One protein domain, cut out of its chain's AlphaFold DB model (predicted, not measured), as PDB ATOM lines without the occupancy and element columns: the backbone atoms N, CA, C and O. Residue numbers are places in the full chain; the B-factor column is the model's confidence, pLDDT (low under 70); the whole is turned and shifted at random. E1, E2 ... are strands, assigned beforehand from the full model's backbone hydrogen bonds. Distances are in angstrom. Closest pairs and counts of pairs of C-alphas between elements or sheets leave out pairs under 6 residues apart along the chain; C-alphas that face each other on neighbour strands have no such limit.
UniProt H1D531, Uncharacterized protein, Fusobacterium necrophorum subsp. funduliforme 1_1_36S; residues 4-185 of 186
ATOM      1  N   ASN A   4      89.279 -26.666  26.521       80.56
ATOM      2  CA  ASN A   4      89.108 -27.442  27.744       80.56
ATOM      3  C   ASN A   4      89.489 -28.907  27.478       80.56
ATOM      4  O   ASN A   4      89.892 -29.251  26.367       80.56
ATOM      5  N   ASP A   5      89.355 -29.762  28.490       79.25
ATOM      6  CA  ASP A   5      89.755 -31.174  28.409       79.25
ATOM      7  C   ASP A   5      88.966 -31.996  27.368       79.25
ATOM      8  O   ASP A   5      89.344 -33.125  27.060       79.25
ATOM      9  N   PHE A   6      87.879 -31.447  26.815       80.88
ATOM     10  CA  PHE A   6      86.976 -32.141  25.897       80.88
ATOM     11  C   PHE A   6      86.893 -31.496  24.512       80.88
ATOM     12  O   PHE A   6      86.649 -32.192  23.537       80.88
ATOM     13  N   ILE A   7      87.068 -30.182  24.407       87.69
ATOM     14  CA  ILE A   7      86.926 -29.418  23.169       87.69
ATOM     15  C   ILE A   7      88.179 -28.575  23.001       87.69
ATOM     16  O   ILE A   7      88.476 -27.688  23.813       87.69
ATOM     17  N   LYS A   8      88.893 -28.838  21.913       93.38
ATOM     18  CA  LYS A   8      90.045 -28.055  21.485       93.38
ATOM     19  C   LYS A   8      89.658 -27.259  20.247       93.38
ATOM     20  O   LYS A   8      89.223 -27.835  19.262       93.38
ATOM     21  N   THR A   9      89.847 -25.946  20.295       94.25
ATOM     22  CA  THR A   9      89.730 -25.085  19.114       94.25
ATOM     23  C   THR A   9      91.014 -25.203  18.294       94.25
ATOM     24  O   THR A   9      92.086 -24.833  18.785       94.25
ATOM     25  N   ASP A  10      90.916 -25.709  17.067       93.62
ATOM     26  CA  ASP A  10      92.041 -25.816  16.131       93.62
ATOM     27  C   ASP A  10      92.188 -24.547  15.295       93.62
ATOM     28  O   ASP A  10      93.295 -24.022  15.150       93.62
ATOM     29  N   SER A  11      91.068 -24.004  14.818       94.62
ATOM     30  CA  SER A  11      91.028 -22.728  14.117       94.62
ATOM     31  C   SER A  11      89.781 -21.929  14.493       94.62
ATOM     32  O   SER A  11      88.714 -22.473  14.773       94.62
ATOM     33  N   PHE A  12      89.933 -20.609  14.545       95.19
ATOM     34  CA  PHE A  12      88.820 -19.678  14.675       95.19
ATOM     35  C   PHE A  12      89.204 -18.382  13.972       95.19
ATOM     36  O   PHE A  12      90.111 -17.666  14.412       95.19
ATOM     37  N   VAL A  13      88.545 -18.105  12.856       96.38
ATOM     38  CA  VAL A  13      88.903 -17.042  11.924       96.38
ATOM     39  C   VAL A  13      87.675 -16.181  11.665       96.38
ATOM     40  O   VAL A  13      86.610 -16.679  11.320       96.38
ATOM     41  N   LEU A  14      87.840 -14.867  11.821       96.69
ATOM     42  CA  LEU A  14      86.817 -13.877  11.499       96.69
ATOM     43  C   LEU A  14      87.384 -12.908  10.460       96.69
ATOM     44  O   LEU A  14      88.397 -12.254  10.718       96.69
ATOM     45  N   ARG A  15      86.761 -12.820   9.282       96.81
ATOM     46  CA  ARG A  15      87.272 -12.034   8.147       96.81
ATOM     47  C   ARG A  15      86.178 -11.141   7.568       96.81
ATOM     48  O   ARG A  15      85.177 -11.676   7.102       96.81
ATOM     49  N   PRO A  16      86.330  -9.807   7.542       96.69
ATOM     50  CA  PRO A  16      85.429  -8.980   6.747       96.69
ATOM     51  C   PRO A  16      85.566  -9.353   5.267       96.69
ATOM     52  O   PRO A  16      86.663  -9.649   4.791       96.69
ATOM     53  N   ARG A  17      84.453  -9.326   4.537       94.94
ATOM     54  CA  ARG A  17      84.387  -9.687   3.123       94.94
ATOM     55  C   ARG A  17      83.669  -8.600   2.340       94.94
ATOM     56  O   ARG A  17      82.600  -8.134   2.723       94.94
ATOM     57  N   TYR A  18      84.260  -8.243   1.209       96.25
ATOM     58  CA  TYR A  18      83.598  -7.488   0.159       96.25
ATOM     59  C   TYR A  18      83.810  -8.221  -1.164       96.25
ATOM     60  O   TYR A  18      84.931  -8.636  -1.465       96.25
ATOM     61  N   LYS A  19      82.742  -8.406  -1.939       95.06
ATOM     62  CA  LYS A  19      82.788  -8.999  -3.279       95.06
ATOM     63  C   LYS A  19      81.979  -8.125  -4.230       95.06
ATOM     64  O   LYS A  19      80.842  -7.772  -3.933       95.06
ATOM     65  N   TYR A  20      82.570  -7.817  -5.376       93.62
ATOM     66  CA  TYR A  20      81.877  -7.239  -6.521       93.62
ATOM     67  C   TYR A  20      81.765  -8.313  -7.604       93.62
ATOM     68  O   TYR A  20      82.753  -8.987  -7.902       93.62
ATOM     69  N   GLN A  21      80.573  -8.490  -8.159       92.12
ATOM     70  CA  GLN A  21      80.292  -9.421  -9.248       92.12
ATOM     71  C   GLN A  21      79.572  -8.660 -10.356       92.12
ATOM     72  O   GLN A  21      78.736  -7.803 -10.084       92.12
ATOM     73  N   TRP A  22      79.941  -8.942 -11.600       91.12
ATOM     74  CA  TRP A  22      79.382  -8.313 -12.790       91.12
ATOM     75  C   TRP A  22      79.154  -9.412 -13.824       91.12
ATOM     76  O   TRP A  22      80.114 -10.076 -14.219       91.12
ATOM     77  N   GLU A  23      77.897  -9.646 -14.198       79.19
ATOM     78  CA  GLU A  23      77.473 -10.792 -15.018       79.19
ATOM     79  C   GLU A  23      77.027 -10.407 -16.434       79.19
ATOM     80  O   GLU A  23      76.341 -11.168 -17.108       79.19
ATOM     81  N   GLY A  24      77.491  -9.276 -16.970       76.19
ATOM     82  CA  GLY A  24      77.204  -8.957 -18.364       76.19
ATOM     83  C   GLY A  24      77.437  -7.508 -18.737       76.19
ATOM     84  O   GLY A  24      78.548  -6.995 -18.640       76.19
ATOM     85  N   HIS A  25      76.390  -6.864 -19.242       72.50
ATOM     86  CA  HIS A  25      76.402  -5.466 -19.660       72.50
ATOM     87  C   HIS A  25      75.463  -4.641 -18.770       72.50
ATOM     88  O   HIS A  25      74.505  -5.166 -18.214       72.50
ATOM     89  N   GLU A  26      75.733  -3.339 -18.661       79.88
ATOM     90  CA  GLU A  26      74.896  -2.373 -17.930       79.88
ATOM     91  C   GLU A  26      74.814  -2.620 -16.407       79.88
ATOM     92  O   GLU A  26      75.844  -2.596 -15.730       79.88
ATOM     93  N   ASN A  27      73.601  -2.789 -15.867       80.94
ATOM     94  CA  ASN A  27      73.291  -2.809 -14.434       80.94
ATOM     95  C   ASN A  27      73.317  -4.214 -13.812       80.94
ATOM     96  O   ASN A  27      72.972  -4.365 -12.638       80.94
ATOM     97  N   ASP A  28      73.765  -5.223 -14.560       84.94
ATOM     98  CA  ASP A  28      73.864  -6.603 -14.085       84.94
ATOM     99  C   ASP A  28      75.104  -6.812 -13.200       84.94
ATOM    100  O   ASP A  28      76.087  -7.467 -13.560       84.94
ATOM    101  N   TYR A  29      75.104  -6.135 -12.054       89.81
ATOM    102  CA  TYR A  29      76.152  -6.226 -11.051       89.81
ATOM    103  C   TYR A  29      75.573  -6.410  -9.652       89.81
ATOM    104  O   TYR A  29      74.473  -5.949  -9.336       89.81
ATOM    105  N   SER A  30      76.371  -7.000  -8.767       92.62
ATOM    106  CA  SER A  30      76.082  -7.091  -7.344       92.62
ATOM    107  C   SER A  30      77.291  -6.719  -6.489       92.62
ATOM    108  O   SER A  30      78.454  -6.945  -6.831       92.62
ATOM    109  N   ASN A  31      77.003  -6.114  -5.343       95.00
ATOM    110  CA  ASN A  31      77.953  -5.845  -4.277       95.00
ATOM    111  C   ASN A  31      77.542  -6.661  -3.060       95.00
ATOM    112  O   ASN A  31      76.402  -6.571  -2.615       95.00
ATOM    113  N   HIS A  32      78.479  -7.406  -2.497       96.12
ATOM    114  CA  HIS A  32      78.278  -8.213  -1.306       96.12
ATOM    115  C   HIS A  32      79.166  -7.652  -0.205       96.12
ATOM    116  O   HIS A  32      80.378  -7.527  -0.390       96.12
ATOM    117  N   LEU A  33      78.572  -7.307   0.931       97.06
ATOM    118  CA  LEU A  33      79.276  -6.858   2.126       97.06
ATOM    119  C   LEU A  33      78.948  -7.808   3.271       97.06
ATOM    120  O   LEU A  33      77.794  -7.900   3.679       97.06
ATOM    121  N   GLY A  34      79.955  -8.475   3.817       97.00
ATOM    122  CA  GLY A  34      79.739  -9.498   4.828       97.00
ATOM    123  C   GLY A  34      80.930  -9.725   5.736       97.00
ATOM    124  O   GLY A  34      81.914  -8.980   5.734       97.00
ATOM    125  N   VAL A  35      80.820 -10.779   6.532       97.38
ATOM    126  CA  VAL A  35      81.880 -11.271   7.407       97.38
ATOM    127  C   VAL A  35      81.870 -12.790   7.330       97.38
ATOM    128  O   VAL A  35      80.822 -13.397   7.481       97.38
ATOM    129  N   ASN A  36      83.031 -13.396   7.127       96.81
ATOM    130  CA  ASN A  36      83.217 -14.834   7.184       96.81
ATOM    131  C   ASN A  36      83.647 -15.223   8.596       96.81
ATOM    132  O   ASN A  36      84.628 -14.678   9.110       96.81
ATOM    133  N   LEU A  37      82.937 -16.169   9.196       97.56
ATOM    134  CA  LEU A  37      83.353 -16.888  10.390       97.56
ATOM    135  C   LEU A  37      83.666 -18.319   9.974       97.56
ATOM    136  O   LEU A  37      82.806 -18.985   9.417       97.56
ATOM    137  N   GLU A  38      84.873 -18.782  10.259       96.94
ATOM    138  CA  GLU A  38      85.296 -20.162  10.015       96.94
ATOM    139  C   GLU A  38      85.907 -20.717  11.289       96.94
ATOM    140  O   GLU A  38      86.698 -20.039  11.960       96.94
ATOM    141  N   SER A  39      85.515 -21.930  11.651       96.69
ATOM    142  CA  SER A  39      85.970 -22.543  12.890       96.69
ATOM    143  C   SER A  39      86.065 -24.052  12.785       96.69
ATOM    144  O   SER A  39      85.220 -24.704  12.180       96.69
ATOM    145  N   GLU A  40      87.093 -24.598  13.422       96.88
ATOM    146  CA  GLU A  40      87.360 -26.030  13.476       96.88
ATOM    147  C   GLU A  40      87.724 -26.427  14.905       96.88
ATOM    148  O   GLU A  40      88.493 -25.741  15.592       96.88
ATOM    149  N   PHE A  41      87.157 -27.541  15.352       95.56
ATOM    150  CA  PHE A  41      87.299 -28.062  16.699       95.56
ATOM    151  C   PHE A  41      87.630 -29.551  16.673       95.56
ATOM    152  O   PHE A  41      86.904 -30.344  16.078       95.56
ATOM    153  N   SER A  42      88.645 -29.950  17.425       95.38
ATOM    154  CA  SER A  42      88.896 -31.348  17.760       95.38
ATOM    155  C   SER A  42      88.067 -31.732  18.981       95.38
ATOM    156  O   SER A  42      88.092 -31.061  20.020       95.38
ATOM    157  N   LEU A  43      87.353 -32.844  18.853       94.19
ATOM    158  CA  LEU A  43      86.506 -33.448  19.871       94.19
ATOM    159  C   LEU A  43      87.106 -34.801  20.316       94.19
ATOM    160  O   LEU A  43      88.015 -35.336  19.672       94.19
ATOM    161  N   PRO A  44      86.629 -35.400  21.422       92.81
ATOM    162  CA  PRO A  44      87.143 -36.681  21.893       92.81
ATOM    163  C   PRO A  44      86.827 -37.812  20.905       92.81
ATOM    164  O   PRO A  44      85.924 -37.697  20.082       92.81
ATOM    165  N   TYR A  45      87.541 -38.936  21.023       91.06
ATOM    166  CA  TYR A  45      87.318 -40.152  20.219       91.06
ATOM    167  C   TYR A  45      87.503 -39.975  18.703       91.06
ATOM    168  O   TYR A  45      86.820 -40.623  17.913       91.06
ATOM    169  N   GLY A  46      88.434 -39.108  18.297       91.06
ATOM    170  CA  GLY A  46      88.775 -38.905  16.886       91.06
ATOM    171  C   GLY A  46      87.727 -38.117  16.103       91.06
ATOM    172  O   GLY A  46      87.774 -38.113  14.876       91.06
ATOM    173  N   PHE A  47      86.776 -37.476  16.792       95.50
ATOM    174  CA  PHE A  47      85.812 -36.583  16.165       95.50
ATOM    175  C   PHE A  47      86.408 -35.194  15.932       95.50
ATOM    176  O   PHE A  47      87.177 -34.687  16.746       95.50
ATOM    177  N   ALA A  48      85.989 -34.549  14.852       96.88
ATOM    178  CA  ALA A  48      86.227 -33.139  14.592       96.88
ATOM    179  C   ALA A  48      84.918 -32.473  14.167       96.88
ATOM    180  O   ALA A  48      84.064 -33.107  13.547       96.88
ATOM    181  N   PHE A  49      84.753 -31.207  14.523       96.75
ATOM    182  CA  PHE A  49      83.606 -30.399  14.149       96.75
ATOM    183  C   PHE A  49      84.074 -29.134  13.444       96.75
ATOM    184  O   PHE A  49      84.899 -28.395  13.971       96.75
ATOM    185  N   GLU A  50      83.530 -28.885  12.263       97.06
ATOM    186  CA  GLU A  50      83.763 -27.683  11.477       97.06
ATOM    187  C   GLU A  50      82.463 -26.885  11.416       97.06
ATOM    188  O   GLU A  50      81.393 -27.457  11.200       97.06
ATOM    189  N   PHE A  51      82.550 -25.579  11.636       96.50
ATOM    190  CA  PHE A  51      81.417 -24.670  11.556       96.50
ATOM    191  C   PHE A  51      81.835 -23.374  10.877       96.50
ATOM    192  O   PHE A  51      82.660 -22.622  11.410       96.50
ATOM    193  N   ASN A  52      81.201 -23.096   9.743       96.88
ATOM    194  CA  ASN A  52      81.427 -21.894   8.964       96.88
ATOM    195  C   ASN A  52      80.114 -21.127   8.793       96.88
ATOM    196  O   ASN A  52      79.039 -21.707   8.629       96.88
ATOM    197  N   LEU A  53      80.187 -19.802   8.862       97.00
ATOM    198  CA  LEU A  53      79.036 -18.916   8.770       97.00
ATOM    199  C   LEU A  53      79.399 -17.658   7.979       97.00
ATOM    200  O   LEU A  53      80.333 -16.931   8.327       97.00
ATOM    201  N   TYR A  54      78.610 -17.372   6.950       96.50
ATOM    202  CA  TYR A  54      78.874 -16.332   5.960       96.50
ATOM    203  C   TYR A  54      77.670 -15.386   5.803       96.50
ATOM    204  O   TYR A  54      76.966 -15.431   4.792       96.50
ATOM    205  N   PRO A  55      77.367 -14.532   6.798       96.94
ATOM    206  CA  PRO A  55      76.364 -13.489   6.655       96.94
ATOM    207  C   PRO A  55      76.855 -12.374   5.729       96.94
ATOM    208  O   PRO A  55      77.966 -11.854   5.876       96.94
ATOM    209  N   GLU A  56      75.981 -11.921   4.841       96.62
ATOM    210  CA  GLU A  56      76.235 -10.775   3.981       96.62
ATOM    211  C   GLU A  56      74.963  -9.984   3.663       96.62
ATOM    212  O   GLU A  56      73.833 -10.465   3.731       96.62
ATOM    213  N   TYR A  57      75.165  -8.721   3.312       96.69
ATOM    214  CA  TYR A  57      74.190  -7.909   2.612       96.69
ATOM    215  C   TYR A  57      74.573  -7.839   1.140       96.69
ATOM    216  O   TYR A  57      75.681  -7.414   0.801       96.69
ATOM    217  N   VAL A  58      73.635  -8.222   0.284       95.00
ATOM    218  CA  VAL A  58      73.746  -8.154  -1.170       95.00
ATOM    219  C   VAL A  58      73.022  -6.902  -1.650       95.00
ATOM    220  O   VAL A  58      71.914  -6.615  -1.197       95.00
ATOM    221  N   PHE A  59      73.640  -6.156  -2.560       94.62
ATOM    222  CA  PHE A  59      73.071  -4.999  -3.248       94.62
ATOM    223  C   PHE A  59      73.205  -5.222  -4.750       94.62
ATOM    224  O   PHE A  59      74.321  -5.383  -5.239       94.62
ATOM    225  N   THR A  60      72.099  -5.217  -5.477       91.56
ATOM    226  CA  THR A  60      72.054  -5.486  -6.917       91.56
ATOM    227  C   THR A  60      71.824  -4.186  -7.687       91.56
ATOM    228  O   THR A  60      71.140  -3.281  -7.203       91.56
ATOM    229  N   GLY A  61      72.426  -4.058  -8.871       87.88
ATOM    230  CA  GLY A  61      72.147  -2.948  -9.787       87.88
ATOM    231  C   GLY A  61      70.720  -3.022 -10.336       87.88
ATOM    232  O   GLY A  61      69.997  -2.024 -10.316       87.88
ATOM    233  N   ASP A  62      70.285  -4.223 -10.720       88.06
ATOM    234  CA  ASP A  62      68.910  -4.503 -11.128       88.06
ATOM    235  C   ASP A  62      68.038  -5.033  -9.984       88.06
ATOM    236  O   ASP A  62      68.501  -5.664  -9.031       88.06
ATOM    237  N   LYS A  63      66.730  -4.765 -10.070       87.81
ATOM    238  CA  LYS A  63      65.766  -5.223  -9.064       87.81
ATOM    239  C   LYS A  63      65.296  -6.642  -9.357       87.81
ATOM    240  O   LYS A  63      64.864  -6.916 -10.471       87.81
ATOM    241  N   PHE A  64      65.225  -7.469  -8.321       84.75
ATOM    242  CA  PHE A  64      64.650  -8.810  -8.367       84.75
ATOM    243  C   PHE A  64      63.234  -8.845  -7.776       84.75
ATOM    244  O   PHE A  64      62.880  -8.067  -6.878       84.75
ATOM    245  N   ASP A  65      62.402  -9.744  -8.298       85.19
ATOM    246  CA  ASP A  65      61.008  -9.903  -7.893       85.19
ATOM    247  C   ASP A  65      60.869 -10.812  -6.663       85.19
ATOM    248  O   ASP A  65      61.309 -11.964  -6.639       85.19
ATOM    249  N   THR A  66      60.201 -10.298  -5.628       84.94
ATOM    250  CA  THR A  66      59.945 -11.021  -4.374       84.94
ATOM    251  C   THR A  66      58.467 -11.011  -4.016       84.94
ATOM    252  O   THR A  66      57.705 -10.166  -4.490       84.94
ATOM    253  N   GLU A  67      58.054 -11.875  -3.085       83.56
ATOM    254  CA  GLU A  67      56.672 -11.879  -2.572       83.56
ATOM    255  C   GLU A  67      56.283 -10.549  -1.888       83.56
ATOM    256  O   GLU A  67      55.108 -10.288  -1.645       83.56
ATOM    257  N   LYS A  68      57.263  -9.689  -1.575       84.62
ATOM    258  CA  LYS A  68      57.077  -8.344  -1.004       84.62
ATOM    259  C   LYS A  68      57.348  -7.222  -2.018       84.62
ATOM    260  O   LYS A  68      57.623  -6.087  -1.617       84.62
ATOM    261  N   GLY A  69      57.293  -7.536  -3.313       87.38
ATOM    262  CA  GLY A  69      57.576  -6.627  -4.422       87.38
ATOM    263  C   GLY A  69      59.056  -6.572  -4.805       87.38
ATOM    264  O   GLY A  69      59.888  -7.281  -4.240       87.38
ATOM    265  N   LYS A  70      59.384  -5.706  -5.766       89.19
ATOM    266  CA  LYS A  70      60.745  -5.561  -6.299       89.19
ATOM    267  C   LYS A  70      61.732  -5.034  -5.254       89.19
ATOM    268  O   LYS A  70      61.445  -4.033  -4.586       89.19
ATOM    269  N   LYS A  71      62.893  -5.680  -5.132       91.19
ATOM    270  CA  LYS A  71      63.989  -5.322  -4.215       91.19
ATOM    271  C   LYS A  71      65.310  -5.225  -4.972       91.19
ATOM    272  O   LYS A  71      65.467  -5.854  -6.002       91.19
ATOM    273  N   ASP A  72      66.220  -4.413  -4.459       91.75
ATOM    274  CA  ASP A  72      67.589  -4.183  -4.952       91.75
ATOM    275  C   ASP A  72      68.645  -4.541  -3.892       91.75
ATOM    276  O   ASP A  72      69.831  -4.252  -4.031       91.75
ATOM    277  N   LYS A  73      68.201  -5.116  -2.773       94.06
ATOM    278  CA  LYS A  73      69.062  -5.515  -1.668       94.06
ATOM    279  C   LYS A  73      68.410  -6.568  -0.801       94.06
ATOM    280  O   LYS A  73      67.193  -6.532  -0.591       94.06
ATOM    281  N   GLU A  74      69.231  -7.420  -0.213       94.00
ATOM    282  CA  GLU A  74      68.800  -8.384   0.787       94.00
ATOM    283  C   GLU A  74      69.908  -8.779   1.755       94.00
ATOM    284  O   GLU A  74      71.094  -8.658   1.459       94.00
ATOM    285  N   PHE A  75      69.496  -9.260   2.923       94.62
ATOM    286  CA  PHE A  75      70.348 -10.067   3.779       94.62
ATOM    287  C   PHE A  75      70.348 -11.519   3.287       94.62
ATOM    288  O   PHE A  75      69.283 -12.133   3.158       94.62
ATOM    289  N   TYR A  76      71.546 -12.047   3.064       92.81
ATOM    290  CA  TYR A  76      71.828 -13.433   2.718       92.81
ATOM    291  C   TYR A  76      72.747 -14.038   3.781       92.81
ATOM    292  O   TYR A  76      73.549 -13.344   4.410       92.81
ATOM    293  N   MET A  77      72.614 -15.335   4.020       93.88
ATOM    294  CA  MET A  77      73.491 -16.053   4.932       93.88
ATOM    295  C   MET A  77      73.656 -17.488   4.467       93.88
ATOM    296  O   MET A  77      72.672 -18.167   4.185       93.88
ATOM    297  N   GLU A  78      74.894 -17.951   4.494       94.25
ATOM    298  CA  GLU A  78      75.257 -19.343   4.268       94.25
ATOM    299  C   GLU A  78      75.903 -19.917   5.528       94.25
ATOM    300  O   GLU A  78      76.612 -19.209   6.247       94.25
ATOM    301  N   MET A  79      75.601 -21.172   5.837       94.81
ATOM    302  CA  MET A  79      76.114 -21.886   6.997       94.81
ATOM    303  C   MET A  79      76.503 -23.301   6.592       94.81
ATOM    304  O   MET A  79      75.702 -24.023   6.002       94.81
ATOM    305  N   GLU A  80      77.706 -23.696   6.972       95.44
ATOM    306  CA  GLU A  80      78.223 -25.046   6.800       95.44
ATOM    307  C   GLU A  80      78.544 -25.615   8.177       95.44
ATOM    308  O   GLU A  80      79.057 -24.913   9.056       95.44
ATOM    309  N   ALA A  81      78.230 -26.888   8.384       96.56
ATOM    310  CA  ALA A  81      78.514 -27.549   9.648       96.56
ATOM    311  C   ALA A  81      78.808 -29.024   9.413       96.56
ATOM    312  O   ALA A  81      77.897 -29.763   9.048       96.56
ATOM    313  N   TYR A  82      80.035 -29.463   9.684       96.62
ATOM    314  CA  TYR A  82      80.486 -30.832   9.437       96.62
ATOM    315  C   TYR A  82      80.931 -31.507  10.728       96.62
ATOM    316  O   TYR A  82      81.708 -30.952  11.499       96.62
ATOM    317  N   LEU A  83      80.486 -32.741  10.938       97.25
ATOM    318  CA  LEU A  83      81.025 -33.664  11.926       97.25
ATOM    319  C   LEU A  83      81.835 -34.733  11.192       97.25
ATOM    320  O   LEU A  83      81.304 -35.464  10.356       97.25
ATOM    321  N   LYS A  84      83.114 -34.838  11.534       97.62
ATOM    322  CA  LYS A  84      84.060 -35.794  10.958       97.62
ATOM    323  C   LYS A  84      84.518 -36.771  12.038       97.62
ATOM    324  O   LYS A  84      84.582 -36.401  13.209       97.62
ATOM    325  N   ASN A  85      84.835 -38.009  11.676       97.62
ATOM    326  CA  ASN A  85      85.495 -38.974  12.555       97.62
ATOM    327  C   ASN A  85      86.508 -39.803  11.772       97.62
ATOM    328  O   ASN A  85      86.191 -40.259  10.679       97.62
ATOM    329  N   SER A  86      87.662 -40.056  12.385       96.81
ATOM    330  CA  SER A  86      88.630 -41.042  11.909       96.81
ATOM    331  C   SER A  86      88.984 -41.997  13.043       96.81
ATOM    332  O   SER A  86      89.439 -41.577  14.112       96.81
ATOM    333  N   THR A  87      88.769 -43.291  12.818       96.88
ATOM    334  CA  THR A  87      89.063 -44.360  13.773       96.88
ATOM    335  C   THR A  87      89.915 -45.438  13.102       96.88
ATOM    336  O   THR A  87      89.468 -46.119  12.179       96.88
ATOM    337  N   GLU A  88      91.144 -45.637  13.588       96.69
ATOM    338  CA  GLU A  88      92.024 -46.721  13.127       96.69
ATOM    339  C   GLU A  88      91.448 -48.077  13.573       96.69
ATOM    340  O   GLU A  88      91.329 -48.353  14.767       96.69
ATOM    341  N   LEU A  89      91.071 -48.929  12.614       97.06
ATOM    342  CA  LEU A  89      90.532 -50.270  12.882       97.06
ATOM    343  C   LEU A  89      91.625 -51.338  12.871       97.06
ATOM    344  O   LEU A  89      91.545 -52.329  13.596       97.06
ATOM    345  N   TYR A  90      92.624 -51.171  12.005       97.56
ATOM    346  CA  TYR A  90      93.721 -52.114  11.844       97.56
ATOM    347  C   TYR A  90      94.974 -51.417  11.331       97.56
ATOM    348  O   TYR A  90      94.902 -50.551  10.459       97.56
ATOM    349  N   LYS A  91      96.136 -51.875  11.796       97.00
ATOM    350  CA  LYS A  91      97.429 -51.422  11.296       97.00
ATOM    351  C   LYS A  91      98.473 -52.515  11.365       97.00
ATOM    352  O   LYS A  91      98.638 -53.174  12.389       97.00
ATOM    353  N   ASN A  92      99.205 -52.677  10.270       96.56
ATOM    354  CA  ASN A  92     100.340 -53.579  10.180       96.56
ATOM    355  C   ASN A  92     101.397 -53.015   9.225       96.56
ATOM    356  O   ASN A  92     101.243 -53.028   8.000       96.56
ATOM    357  N   GLY A  93     102.485 -52.506   9.805       95.50
ATOM    358  CA  GLY A  93     103.563 -51.866   9.062       95.50
ATOM    359  C   GLY A  93     103.047 -50.709   8.206       95.50
ATOM    360  O   GLY A  93     102.500 -49.739   8.722       95.50
ATOM    361  N   LYS A  94     103.224 -50.831   6.887       96.06
ATOM    362  CA  LYS A  94     102.839 -49.824   5.886       96.06
ATOM    363  C   LYS A  94     101.356 -49.855   5.512       96.06
ATOM    364  O   LYS A  94     100.925 -48.999   4.748       96.06
ATOM    365  N   PHE A  95     100.602 -50.846   5.983       97.56
ATOM    366  CA  PHE A  95      99.192 -51.021   5.656       97.56
ATOM    367  C   PHE A  95      98.306 -50.687   6.858       97.56
ATOM    368  O   PHE A  95      98.602 -51.095   7.983       97.56
ATOM    369  N   GLY A  96      97.201 -49.983   6.618       97.75
ATOM    370  CA  GLY A  96      96.208 -49.657   7.636       97.75
ATOM    371  C   GLY A  96      94.790 -49.652   7.079       97.75
ATOM    372  O   GLY A  96      94.588 -49.475   5.880       97.75
ATOM    373  N   VAL A  97      93.812 -49.853   7.954       97.94
ATOM    374  CA  VAL A  97      92.385 -49.757   7.643       97.94
ATOM    375  C   VAL A  97      91.733 -48.862   8.681       97.94
ATOM    376  O   VAL A  97      91.858 -49.114   9.881       97.94
ATOM    377  N   ASN A  98      91.004 -47.858   8.211       97.69
ATOM    378  CA  ASN A  98      90.290 -46.908   9.047       97.69
ATOM    379  C   ASN A  98      88.790 -46.996   8.781       97.69
ATOM    380  O   ASN A  98      88.364 -47.225   7.647       97.69
ATOM    381  N   PHE A  99      88.007 -46.776   9.830       97.75
ATOM    382  CA  PHE A  99      86.653 -46.270   9.700       97.75
ATOM    383  C   PHE A  99      86.728 -44.753   9.656       97.75
ATOM    384  O   PHE A  99      87.382 -44.135  10.493       97.75
ATOM    385  N   GLU A 100      86.044 -44.177   8.687       97.94
ATOM    386  CA  GLU A 100      85.968 -42.745   8.493       97.94
ATOM    387  C   GLU A 100      84.491 -42.353   8.385       97.94
ATOM    388  O   GLU A 100      83.647 -43.108   7.886       97.94
ATOM    389  N   PHE A 101      84.170 -41.164   8.869       97.81
ATOM    390  CA  PHE A 101      82.839 -40.589   8.772       97.81
ATOM    391  C   PHE A 101      82.949 -39.103   8.481       97.81
ATOM    392  O   PHE A 101      83.740 -38.403   9.108       97.81
ATOM    393  N   GLU A 102      82.097 -38.621   7.590       96.44
ATOM    394  CA  GLU A 102      81.842 -37.202   7.393       96.44
ATOM    395  C   GLU A 102      80.341 -37.003   7.207       96.44
ATOM    396  O   GLU A 102      79.697 -37.749   6.477       96.44
ATOM    397  N   GLY A 103      79.749 -36.033   7.886       95.12
ATOM    398  CA  GLY A 103      78.342 -35.712   7.699       95.12
ATOM    399  C   GLY A 103      78.019 -34.341   8.247       95.12
ATOM    400  O   GLY A 103      78.669 -33.871   9.179       95.12
ATOM    401  N   GLY A 104      77.025 -33.681   7.672       93.44
ATOM    402  CA  GLY A 104      76.820 -32.275   7.964       93.44
ATOM    403  C   GLY A 104      75.891 -31.548   7.011       93.44
ATOM    404  O   GLY A 104      75.326 -32.148   6.096       93.44
ATOM    405  N   TYR A 105      75.745 -30.252   7.270       87.75
ATOM    406  CA  TYR A 105      75.068 -29.297   6.400       87.75
ATOM    407  C   TYR A 105      76.052 -28.720   5.377       87.75
ATOM    408  O   TYR A 105      77.082 -28.187   5.788       87.75
ATOM    409  N   ASP A 106      75.702 -28.788   4.088       82.12
ATOM    410  CA  ASP A 106      76.578 -28.413   2.965       82.12
ATOM    411  C   ASP A 106      75.825 -27.839   1.745       82.12
ATOM    412  O   ASP A 106      75.485 -28.580   0.827       82.12
ATOM    413  N   PRO A 107      75.559 -26.528   1.697       84.62
ATOM    414  CA  PRO A 107      75.368 -25.632   2.826       84.62
ATOM    415  C   PRO A 107      73.877 -25.505   3.205       84.62
ATOM    416  O   PRO A 107      72.958 -25.897   2.478       84.62
ATOM    417  N   TYR A 108      73.608 -24.900   4.362       86.25
ATOM    418  CA  TYR A 108      72.318 -24.283   4.666       86.25
ATOM    419  C   TYR A 108      72.348 -22.814   4.233       86.25
ATOM    420  O   TYR A 108      73.207 -22.050   4.672       86.25
ATOM    421  N   THR A 109      71.376 -22.386   3.436       89.31
ATOM    422  CA  THR A 109      71.267 -21.003   2.959       89.31
ATOM    423  C   THR A 109      70.004 -20.332   3.484       89.31
ATOM    424  O   THR A 109      68.974 -20.965   3.733       89.31
ATOM    425  N   PHE A 110      70.070 -19.017   3.658       88.88
ATOM    426  CA  PHE A 110      68.948 -18.176   4.045       88.88
ATOM    427  C   PHE A 110      68.905 -16.905   3.199       88.88
ATOM    428  O   PHE A 110      69.877 -16.157   3.141       88.88
ATOM    429  N   HIS A 111      67.723 -16.612   2.658       88.31
ATOM    430  CA  HIS A 111      67.404 -15.370   1.963       88.31
ATOM    431  C   HIS A 111      66.354 -14.576   2.745       88.31
ATOM    432  O   HIS A 111      65.341 -15.112   3.218       88.31
ATOM    433  N   GLN A 112      66.555 -13.260   2.859       89.25
ATOM    434  CA  GLN A 112      65.593 -12.359   3.499       89.25
ATOM    435  C   GLN A 112      64.216 -12.417   2.820       89.25
ATOM    436  O   GLN A 112      63.168 -12.344   3.487       89.25
ATOM    437  N   TYR A 113      64.210 -12.539   1.493       84.62
ATOM    438  CA  TYR A 113      63.004 -12.579   0.686       84.62
ATOM    439  C   TYR A 113      62.839 -13.928  -0.006       84.62
ATOM    440  O   TYR A 113      63.789 -14.656  -0.244       84.62
ATOM    441  N   LYS A 114      61.584 -14.267  -0.304       79.44
ATOM    442  CA  LYS A 114      61.265 -15.390  -1.181       79.44
ATOM    443  C   LYS A 114      61.124 -14.838  -2.593       79.44
ATOM    444  O   LYS A 114      60.363 -13.879  -2.775       79.44
ATOM    445  N   LEU A 115      61.857 -15.412  -3.540       74.94
ATOM    446  CA  LEU A 115      61.813 -15.017  -4.946       74.94
ATOM    447  C   LEU A 115      60.481 -15.456  -5.572       74.94
ATOM    448  O   LEU A 115      59.921 -16.494  -5.211       74.94
ATOM    449  N   VAL A 116      59.927 -14.619  -6.453       66.00
ATOM    450  CA  VAL A 116      58.649 -14.890  -7.147       66.00
ATOM    451  C   VAL A 116      58.869 -15.570  -8.492       66.00
ATOM    452  O   VAL A 116      58.002 -16.325  -8.935       66.00
ATOM    453  N   GLU A 117      60.022 -15.364  -9.123       53.25
ATOM    454  CA  GLU A 117      60.365 -16.101 -10.331       53.25
ATOM    455  C   GLU A 117      60.807 -17.521  -9.979       53.25
ATOM    456  O   GLU A 117      61.757 -17.740  -9.233       53.25
ATOM    457  N   ALA A 118      60.106 -18.499 -10.556       46.75
ATOM    458  CA  ALA A 118      60.713 -19.794 -10.794       46.75
ATOM    459  C   ALA A 118      61.895 -19.538 -11.732       46.75
ATOM    460  O   ALA A 118      61.700 -19.131 -12.880       46.75
ATOM    461  N   THR A 119      63.113 -19.763 -11.250       44.38
ATOM    462  CA  THR A 119      64.288 -19.861 -12.111       44.38
ATOM    463  C   THR A 119      63.974 -20.802 -13.284       44.38
ATOM    464  O   THR A 119      63.168 -21.730 -13.163       44.38
ATOM    465  N   ARG A 120      64.606 -20.593 -14.452       35.84
ATOM    466  CA  ARG A 120      64.478 -21.464 -15.651       35.84
ATOM    467  C   ARG A 120      64.729 -22.959 -15.372       35.84
ATOM    468  O   ARG A 120      64.469 -23.788 -16.238       35.84
ATOM    469  N   THR A 121      65.233 -23.289 -14.185       37.69
ATOM    470  CA  THR A 121      65.514 -24.616 -13.634       37.69
ATOM    471  C   THR A 121      64.371 -25.213 -12.796       37.69
ATOM    472  O   THR A 121      64.477 -26.356 -12.362       37.69
ATOM    473  N   GLY A 122      63.245 -24.515 -12.606       32.25
ATOM    474  CA  GLY A 122      62.041 -25.082 -11.987       32.25
ATOM    475  C   GLY A 122      62.146 -25.333 -10.480       32.25
ATOM    476  O   GLY A 122      61.358 -26.110  -9.935       32.25
ATOM    477  N   HIS A 123      63.088 -24.690  -9.790       40.50
ATOM    478  CA  HIS A 123      63.179 -24.748  -8.335       40.50
ATOM    479  C   HIS A 123      62.489 -23.530  -7.724       40.50
ATOM    480  O   HIS A 123      62.714 -22.384  -8.103       40.50
ATOM    481  N   ARG A 124      61.546 -23.797  -6.815       46.09
ATOM    482  CA  ARG A 124      61.000 -22.765  -5.936       46.09
ATOM    483  C   ARG A 124      62.082 -22.497  -4.902       46.09
ATOM    484  O   ARG A 124      62.141 -23.238  -3.923       46.09
ATOM    485  N   ASP A 125      62.904 -21.478  -5.114       54.47
ATOM    486  CA  ASP A 125      63.880 -21.049  -4.114       54.47
ATOM    487  C   ASP A 125      63.108 -20.506  -2.904       54.47
ATOM    488  O   ASP A 125      62.612 -19.375  -2.854       54.47
ATOM    489  N   GLY A 126      62.862 -21.398  -1.941       60.44
ATOM    490  CA  GLY A 126      62.329 -21.029  -0.643       60.44
ATOM    491  C   GLY A 126      63.296 -20.071   0.046       60.44
ATOM    492  O   GLY A 126      64.466 -19.986  -0.295       60.44
ATOM    493  N   LYS A 127      62.840 -19.381   1.096       70.81
ATOM    494  CA  LYS A 127      63.727 -18.512   1.898       70.81
ATOM    495  C   LYS A 127      64.906 -19.250   2.534       70.81
ATOM    496  O   LYS A 127      65.759 -18.613   3.139       70.81
ATOM    497  N   ARG A 128      64.856 -20.579   2.526       77.06
ATOM    498  CA  ARG A 128      65.800 -21.488   3.153       77.06
ATOM    499  C   ARG A 128      65.951 -22.705   2.262       77.06
ATOM    500  O   ARG A 128      64.934 -23.289   1.876       77.06
ATOM    501  N   SER A 129      67.185 -23.099   2.008       74.88
ATOM    502  CA  SER A 129      67.511 -24.431   1.507       74.88
ATOM    503  C   SER A 129      68.582 -25.051   2.383       74.88
ATOM    504  O   SER A 129      69.377 -24.341   2.991       74.88
ATOM    505  N   TYR A 130      68.562 -26.371   2.483       75.62
ATOM    506  CA  TYR A 130      69.579 -27.136   3.173       75.62
ATOM    507  C   TYR A 130      69.938 -28.353   2.338       75.62
ATOM    508  O   TYR A 130      69.076 -28.974   1.713       75.62
ATOM    509  N   GLU A 131      71.196 -28.755   2.421       80.12
ATOM    510  CA  GLU A 131      71.617 -30.089   2.030       80.12
ATOM    511  C   GLU A 131      72.273 -30.737   3.245       80.12
ATOM    512  O   GLU A 131      73.153 -30.154   3.866       80.12
ATOM    513  N   LEU A 132      71.766 -31.901   3.652       87.62
ATOM    514  CA  LEU A 132      72.257 -32.635   4.813       87.62
ATOM    515  C   LEU A 132      72.604 -34.045   4.358       87.62
ATOM    516  O   LEU A 132      71.794 -34.707   3.697       87.62
ATOM    517  N   TYR A 133      73.799 -34.496   4.714       92.25
ATOM    518  CA  TYR A 133      74.287 -35.815   4.344       92.25
ATOM    519  C   TYR A 133      75.074 -36.478   5.475       92.25
ATOM    520  O   TYR A 133      75.472 -35.846   6.453       92.25
ATOM    521  N   ALA A 134      75.283 -37.782   5.328       95.88
ATOM    522  CA  ALA A 134      76.165 -38.582   6.157       95.88
ATOM    523  C   ALA A 134      76.867 -39.632   5.289       95.88
ATOM    524  O   ALA A 134      76.217 -40.383   4.568       95.88
ATOM    525  N   LEU A 135      78.184 -39.712   5.390       97.06
ATOM    526  CA  LEU A 135      79.052 -40.582   4.611       97.06
ATOM    527  C   LEU A 135      79.978 -41.365   5.556       97.06
ATOM    528  O   LEU A 135      81.112 -40.959   5.803       97.06
ATOM    529  N   PRO A 136      79.513 -42.494   6.115       97.75
ATOM    530  CA  PRO A 136      80.393 -43.504   6.689       97.75
ATOM    531  C   PRO A 136      81.101 -44.301   5.583       97.75
ATOM    532  O   PRO A 136      80.472 -44.752   4.617       97.75
ATOM    533  N   TYR A 137      82.399 -44.543   5.745       98.38
ATOM    534  CA  TYR A 137      83.188 -45.355   4.825       98.38
ATOM    535  C   TYR A 137      84.346 -46.076   5.521       98.38
ATOM    536  O   TYR A 137      84.775 -45.730   6.619       98.38
ATOM    537  N   ILE A 138      84.845 -47.124   4.869       98.38
ATOM    538  CA  ILE A 138      86.082 -47.806   5.245       98.38
ATOM    539  C   ILE A 138      87.157 -47.403   4.248       98.38
ATOM    540  O   ILE A 138      86.932 -47.491   3.040       98.38
ATOM    541  N   GLN A 139      88.327 -47.011   4.744       98.25
ATOM    542  CA  GLN A 139      89.482 -46.668   3.924       98.25
ATOM    543  C   GLN A 139      90.660 -47.590   4.231       98.25
ATOM    544  O   GLN A 139      91.141 -47.653   5.361       98.25
ATOM    545  N   ALA A 140      91.154 -48.277   3.207       98.00
ATOM    546  CA  ALA A 140      92.427 -48.976   3.241       98.00
ATOM    547  C   ALA A 140      93.540 -48.035   2.768       98.00
ATOM    548  O   ALA A 140      93.416 -47.381   1.733       98.00
ATOM    549  N   ASN A 141      94.639 -47.999   3.512       97.19
ATOM    550  CA  ASN A 141      95.790 -47.137   3.286       97.19
ATOM    551  C   ASN A 141      97.053 -47.991   3.126       97.19
ATOM    552  O   ASN A 141      97.262 -48.941   3.883       97.19
ATOM    553  N   TYR A 142      97.917 -47.639   2.174       97.31
ATOM    554  CA  TYR A 142      99.214 -48.279   1.971       97.31
ATOM    555  C   TYR A 142     100.313 -47.254   1.683       97.31
ATOM    556  O   TYR A 142     100.303 -46.577   0.654       97.31
ATOM    557  N   GLN A 143     101.303 -47.177   2.569       96.50
ATOM    558  CA  GLN A 143     102.488 -46.345   2.385       96.50
ATOM    559  C   GLN A 143     103.465 -47.021   1.413       96.50
ATOM    560  O   GLN A 143     104.330 -47.805   1.812       96.50
ATOM    561  N   ALA A 144     103.328 -46.730   0.119       93.62
ATOM    562  CA  ALA A 144     104.160 -47.320  -0.927       93.62
ATOM    563  C   ALA A 144     105.635 -46.901  -0.780       93.62
ATOM    564  O   ALA A 144     106.539 -47.742  -0.819       93.62
ATOM    565  N   THR A 145     105.875 -45.615  -0.527       93.62
ATOM    566  CA  THR A 145     107.199 -45.038  -0.245       93.62
ATOM    567  C   THR A 145     107.100 -44.053   0.922       93.62
ATOM    568  O   THR A 145     106.011 -43.786   1.420       93.62
ATOM    569  N   GLU A 146     108.220 -43.484   1.373       89.69
ATOM    570  CA  GLU A 146     108.207 -42.455   2.430       89.69
ATOM    571  C   GLU A 146     107.372 -41.218   2.053       89.69
ATOM    572  O   GLU A 146     106.793 -40.574   2.923       89.69
ATOM    573  N   PHE A 147     107.252 -40.939   0.755       93.69
ATOM    574  CA  PHE A 147     106.587 -39.764   0.194       93.69
ATOM    575  C   PHE A 147     105.249 -40.081  -0.487       93.69
ATOM    576  O   PHE A 147     104.475 -39.157  -0.713       93.69
ATOM    577  N   VAL A 148     104.940 -41.349  -0.796       95.56
ATOM    578  CA  VAL A 148     103.688 -41.755  -1.463       95.56
ATOM    579  C   VAL A 148     102.845 -42.653  -0.566       95.56
ATOM    580  O   VAL A 148     103.242 -43.773  -0.236       95.56
ATOM    581  N   ASN A 149     101.627 -42.201  -0.271       96.19
ATOM    582  CA  ASN A 149     100.571 -43.004   0.338       96.19
ATOM    583  C   ASN A 149      99.464 -43.267  -0.683       96.19
ATOM    584  O   ASN A 149      98.933 -42.330  -1.272       96.19
ATOM    585  N   LEU A 150      99.112 -44.533  -0.879       97.25
ATOM    586  CA  LEU A 150      97.966 -44.958  -1.674       97.25
ATOM    587  C   LEU A 150      96.784 -45.215  -0.747       97.25
ATOM    588  O   LEU A 150      96.973 -45.713   0.364       97.25
ATOM    589  N   TYR A 151      95.575 -44.932  -1.212       97.19
ATOM    590  CA  TYR A 151      94.368 -45.284  -0.479       97.19
ATOM    591  C   TYR A 151      93.245 -45.717  -1.416       97.19
ATOM    592  O   TYR A 151      93.155 -45.279  -2.563       97.19
ATOM    593  N   ALA A 152      92.385 -46.584  -0.903       98.12
ATOM    594  CA  ALA A 152      91.124 -46.958  -1.520       98.12
ATOM    595  C   ALA A 152      90.049 -46.979  -0.438       98.12
ATOM    596  O   ALA A 152      90.287 -47.467   0.667       98.12
ATOM    597  N   ALA A 153      88.877 -46.453  -0.755       98.12
ATOM    598  CA  ALA A 153      87.774 -46.311   0.170       98.12
ATOM    599  C   ALA A 153      86.469 -46.784  -0.462       98.12
ATOM    600  O   ALA A 153      86.265 -46.678  -1.674       98.12
ATOM    601  N   ALA A 154      85.588 -47.310   0.379       98.19
ATOM    602  CA  ALA A 154      84.237 -47.686   0.003       98.19
ATOM    603  C   ALA A 154      83.279 -47.411   1.161       98.19
ATOM    604  O   ALA A 154      83.584 -47.689   2.323       98.19
ATOM    605  N   GLY A 155      82.107 -46.888   0.834       97.31
ATOM    606  CA  GLY A 155      81.083 -46.525   1.799       97.31
ATOM    607  C   GLY A 155      79.743 -46.296   1.125       97.31
ATOM    608  O   GLY A 155      79.490 -46.764   0.010       97.31
ATOM    609  N   ALA A 156      78.870 -45.570   1.806       95.81
ATOM    610  CA  ALA A 156      77.607 -45.148   1.234       95.81
ATOM    611  C   ALA A 156      77.240 -43.767   1.765       95.81
ATOM    612  O   ALA A 156      77.316 -43.528   2.963       95.81
ATOM    613  N   GLU A 157      76.821 -42.876   0.875       93.88
ATOM    614  CA  GLU A 157      76.313 -41.564   1.259       93.88
ATOM    615  C   GLU A 157      74.809 -41.660   1.518       93.88
ATOM    616  O   GLU A 157      74.044 -42.126   0.670       93.88
ATOM    617  N   TYR A 158      74.375 -41.220   2.689       90.62
ATOM    618  CA  TYR A 158      72.980 -41.001   3.022       90.62
ATOM    619  C   TYR A 158      72.662 -39.520   2.888       90.62
ATOM    620  O   TYR A 158      73.154 -38.707   3.664       90.62
ATOM    621  N   ARG A 159      71.824 -39.170   1.918       86.44
ATOM    622  CA  ARG A 159      71.445 -37.786   1.621       86.44
ATOM    623  C   ARG A 159      69.998 -37.732   1.156       86.44
ATOM    624  O   ARG A 159      69.436 -38.741   0.715       86.44
ATOM    625  N   ASN A 160      69.389 -36.558   1.243       78.94
ATOM    626  CA  ASN A 160      68.155 -36.259   0.531       78.94
ATOM    627  C   ASN A 160      68.478 -35.802  -0.902       78.94
ATOM    628  O   ASN A 160      68.912 -34.679  -1.124       78.94
ATOM    629  N   TRP A 161      68.282 -36.685  -1.880       67.00
ATOM    630  CA  TRP A 161      68.815 -36.511  -3.243       67.00
ATOM    631  C   TRP A 161      67.954 -35.670  -4.188       67.00
ATOM    632  O   TRP A 161      68.306 -35.522  -5.356       67.00
ATOM    633  N   LYS A 162      66.781 -35.217  -3.746       60.56
ATOM    634  CA  LYS A 162      65.784 -34.633  -4.653       60.56
ATOM    635  C   LYS A 162      65.276 -33.269  -4.220       60.56
ATOM    636  O   LYS A 162      64.887 -32.487  -5.078       60.56
ATOM    637  N   ASP A 163      65.279 -32.996  -2.920       60.28
ATOM    638  CA  ASP A 163      64.651 -31.804  -2.363       60.28
ATOM    639  C   ASP A 163      65.615 -31.112  -1.395       60.28
ATOM    640  O   ASP A 163      65.843 -31.617  -0.300       60.28
ATOM    641  N   SER A 164      66.136 -29.946  -1.770       59.16
ATOM    642  CA  SER A 164      66.921 -29.073  -0.882       59.16
ATOM    643  C   SER A 164      66.039 -28.162  -0.011       59.16
ATOM    644  O   SER A 164      66.517 -27.473   0.887       59.16
ATOM    645  N   ALA A 165      64.723 -28.131  -0.253       55.91
ATOM    646  CA  ALA A 165      63.788 -27.323   0.523       55.91
ATOM    647  C   ALA A 165      63.378 -28.026   1.829       55.91
ATOM    648  O   ALA A 165      62.833 -29.134   1.816       55.91
ATOM    649  N   GLU A 166      63.554 -27.334   2.962       53.06
ATOM    650  CA  GLU A 166      63.349 -27.903   4.303       53.06
ATOM    651  C   GLU A 166      61.940 -28.464   4.523       53.06
ATOM    652  O   GLU A 166      61.746 -29.498   5.160       53.06
ATOM    653  N   SER A 167      60.948 -27.811   3.921       53.28
ATOM    654  CA  SER A 167      59.532 -28.146   4.055       53.28
ATOM    655  C   SER A 167      59.077 -29.399   3.297       53.28
ATOM    656  O   SER A 167      57.938 -29.819   3.486       53.28
ATOM    657  N   THR A 168      59.896 -29.965   2.401       56.12
ATOM    658  CA  THR A 168      59.482 -31.066   1.499       56.12
ATOM    659  C   THR A 168      60.464 -32.236   1.452       56.12
ATOM    660  O   THR A 168      60.322 -33.131   0.616       56.12
ATOM    661  N   ALA A 169      61.435 -32.264   2.363       60.31
ATOM    662  CA  ALA A 169      62.454 -33.299   2.422       60.31
ATOM    663  C   ALA A 169      61.854 -34.702   2.614       60.31
ATOM    664  O   ALA A 169      61.332 -35.031   3.677       60.31
ATOM    665  N   SER A 170      61.918 -35.536   1.575       64.69
ATOM    666  CA  SER A 170      61.248 -36.846   1.568       64.69
ATOM    667  C   SER A 170      62.043 -37.973   0.903       64.69
ATOM    668  O   SER A 170      61.697 -39.139   1.073       64.69
ATOM    669  N   HIS A 171      63.138 -37.667   0.199       75.38
ATOM    670  CA  HIS A 171      63.856 -38.628  -0.646       75.38
ATOM    671  C   HIS A 171      65.234 -38.989  -0.080       75.38
ATOM    672  O   HIS A 171      66.256 -38.929  -0.770       75.38
ATOM    673  N   TRP A 172      65.245 -39.389   1.188       83.12
ATOM    674  CA  TRP A 172      66.437 -39.896   1.851       83.12
ATOM    675  C   TRP A 172      66.762 -41.313   1.388       83.12
ATOM    676  O   TRP A 172      65.934 -42.218   1.493       83.12
ATOM    677  N   ARG A 173      67.971 -41.519   0.867       87.56
ATOM    678  CA  ARG A 173      68.437 -42.843   0.438       87.56
ATOM    679  C   ARG A 173      69.947 -42.963   0.565       87.56
ATOM    680  O   ARG A 173      70.670 -41.976   0.449       87.56
ATOM    681  N   TRP A 174      70.384 -44.202   0.753       91.69
ATOM    682  CA  TRP A 174      71.787 -44.587   0.685       91.69
ATOM    683  C   TRP A 174      72.221 -44.749  -0.769       91.69
ATOM    684  O   TRP A 174      71.553 -45.437  -1.544       91.69
ATOM    685  N   GLN A 175      73.357 -44.161  -1.120       93.12
ATOM    686  CA  GLN A 175      74.020 -44.337  -2.401       93.12
ATOM    687  C   GLN A 175      75.421 -44.914  -2.163       93.12
ATOM    688  O   GLN A 175      76.271 -44.224  -1.602       93.12
ATOM    689  N   PRO A 176      75.680 -46.171  -2.566       95.56
ATOM    690  CA  PRO A 176      77.013 -46.750  -2.483       95.56
ATOM    691  C   PRO A 176      78.024 -45.918  -3.273       95.56
ATOM    692  O   PRO A 176      77.738 -45.476  -4.388       95.56
ATOM    693  N   THR A 177      79.211 -45.736  -2.710       95.75
ATOM    694  CA  THR A 177      80.305 -44.990  -3.329       95.75
ATOM    695  C   THR A 177      81.637 -45.667  -3.023       95.75
ATOM    696  O   THR A 177      81.808 -46.304  -1.982       95.75
ATOM    697  N   ALA A 178      82.574 -45.570  -3.959       97.69
ATOM    698  CA  ALA A 178      83.930 -46.056  -3.789       97.69
ATOM    699  C   ALA A 178      84.887 -45.194  -4.607       97.69
ATOM    700  O   ALA A 178      84.554 -44.748  -5.707       97.69
ATOM    701  N   TRP A 179      86.080 -44.972  -4.074       98.00
ATOM    702  CA  TRP A 179      87.114 -44.176  -4.720       98.00
ATOM    703  C   TRP A 179      88.499 -44.669  -4.315       98.00
ATOM    704  O   TRP A 179      88.670 -45.397  -3.340       98.00
ATOM    705  N   ALA A 180      89.507 -44.275  -5.081       97.88
ATOM    706  CA  ALA A 180      90.898 -44.538  -4.760       97.88
ATOM    707  C   ALA A 180      91.747 -43.344  -5.183       97.88
ATOM    708  O   ALA A 180      91.400 -42.621  -6.116       97.88
ATOM    709  N   GLY A 181      92.860 -43.141  -4.493       96.88
ATOM    710  CA  GLY A 181      93.742 -42.016  -4.748       96.88
ATOM    711  C   GLY A 181      95.131 -42.221  -4.172       96.88
ATOM    712  O   GLY A 181      95.470 -43.270  -3.617       96.88
ATOM    713  N   MET A 182      95.952 -41.188  -4.325       96.19
ATOM    714  CA  MET A 182      97.277 -41.132  -3.730       96.19
ATOM    715  C   MET A 182      97.544 -39.750  -3.147       96.19
ATOM    716  O   MET A 182      97.123 -38.739  -3.708       96.19
ATOM    717  N   LYS A 183      98.289 -39.712  -2.046       94.00
ATOM    718  CA  LYS A 183      98.843 -38.496  -1.462       94.00
ATOM    719  C   LYS A 183     100.358 -38.536  -1.594       94.00
ATOM    720  O   LYS A 183     100.988 -39.484  -1.120       94.00
ATOM    721  N   VAL A 184     100.916 -37.508  -2.229       93.88
ATOM    722  CA  VAL A 184     102.360 -37.321  -2.387       93.88
ATOM    723  C   VAL A 184     102.792 -36.122  -1.550       93.88
ATOM    724  O   VAL A 184     102.246 -35.035  -1.727       93.88
ATOM    725  N   ASN A 185     103.743 -36.320  -0.639       88.50
ATOM    726  CA  ASN A 185     104.349 -35.249   0.151       88.50
ATOM    727  C   ASN A 185     105.760 -34.968  -0.390       88.50
ATOM    728  O   ASN A 185     106.526 -35.914  -0.580       88.50
TER     729      ASN A 185
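This is residues 4 to 185 of the 186 residues of an uncharacterized protein of Fusobacterium necrophorum subsp. funduliforme 1_1_36S (UniProt H1D531). You are looking at one twisted sheet of eight long strands, curled like part of a barrel but left open, with edge strands E1 and E8 apart. Two long loops, residues 112 to 127 and 161 to 171, lie at one end of it. The 182 printed residues, all strand by class with no named helix, hold E1 to E8 in the sheet's own order: a meander, each strand the antiparallel neighbour of the one before. The whole is loose, radius of gyration of the C-alphas 21.1 A, and elongated, spanning 65 by 37 by 36 A.

Find C-alpha 71 at (63.989, -5.322, -4.215); from there E4, residues 71 to 92, runs 62.1 A to C-alpha 92 at (100.340, -53.579, 10.180). Before it come E1, residues 8 to 22, 41.0 A; E2, residues 29 to 42, 40.3 A; and E3, residues 47 to 64, 42.7 A, which bends by 105 degrees at residue 61. After it come E5, residues 95 to 111, 47.9 A; E6, residues 128 to 143, 44.3 A; E7, residues 148 to 160, 36.0 A; and E8, residues 172 to 184, 36.3 A.

Start at inner strand E4: C-alphas 82 and 104 of the hairpin E4 and E5 face each other at 4.2 A, with N 83 and O 103 within hydrogen-bond range at 2.8 A. Toward E1, look at N 52 and O 80 between E3 and E4, 2.9 A; N 33 and O 57 between E2 and E3, 2.9 A; and N 15 and O 36 between E1 and E2, 2.8 A. Toward E8, look at N 102 and O 135 between E5 and E6, 3.1 A; N 138 and O 154 between E6 and E7, 2.9 A; and N 153 and O 179 between E7 and E8, 2.8 A.

The C-alphas farthest apart, Gly 69 and Gly 93, are 65.9 A apart. The printed part has no cut; the links E5 to E6 and E7 to E8 are long. Look for pLDDT under 70 at residues 116 to 126 and 161 to 170.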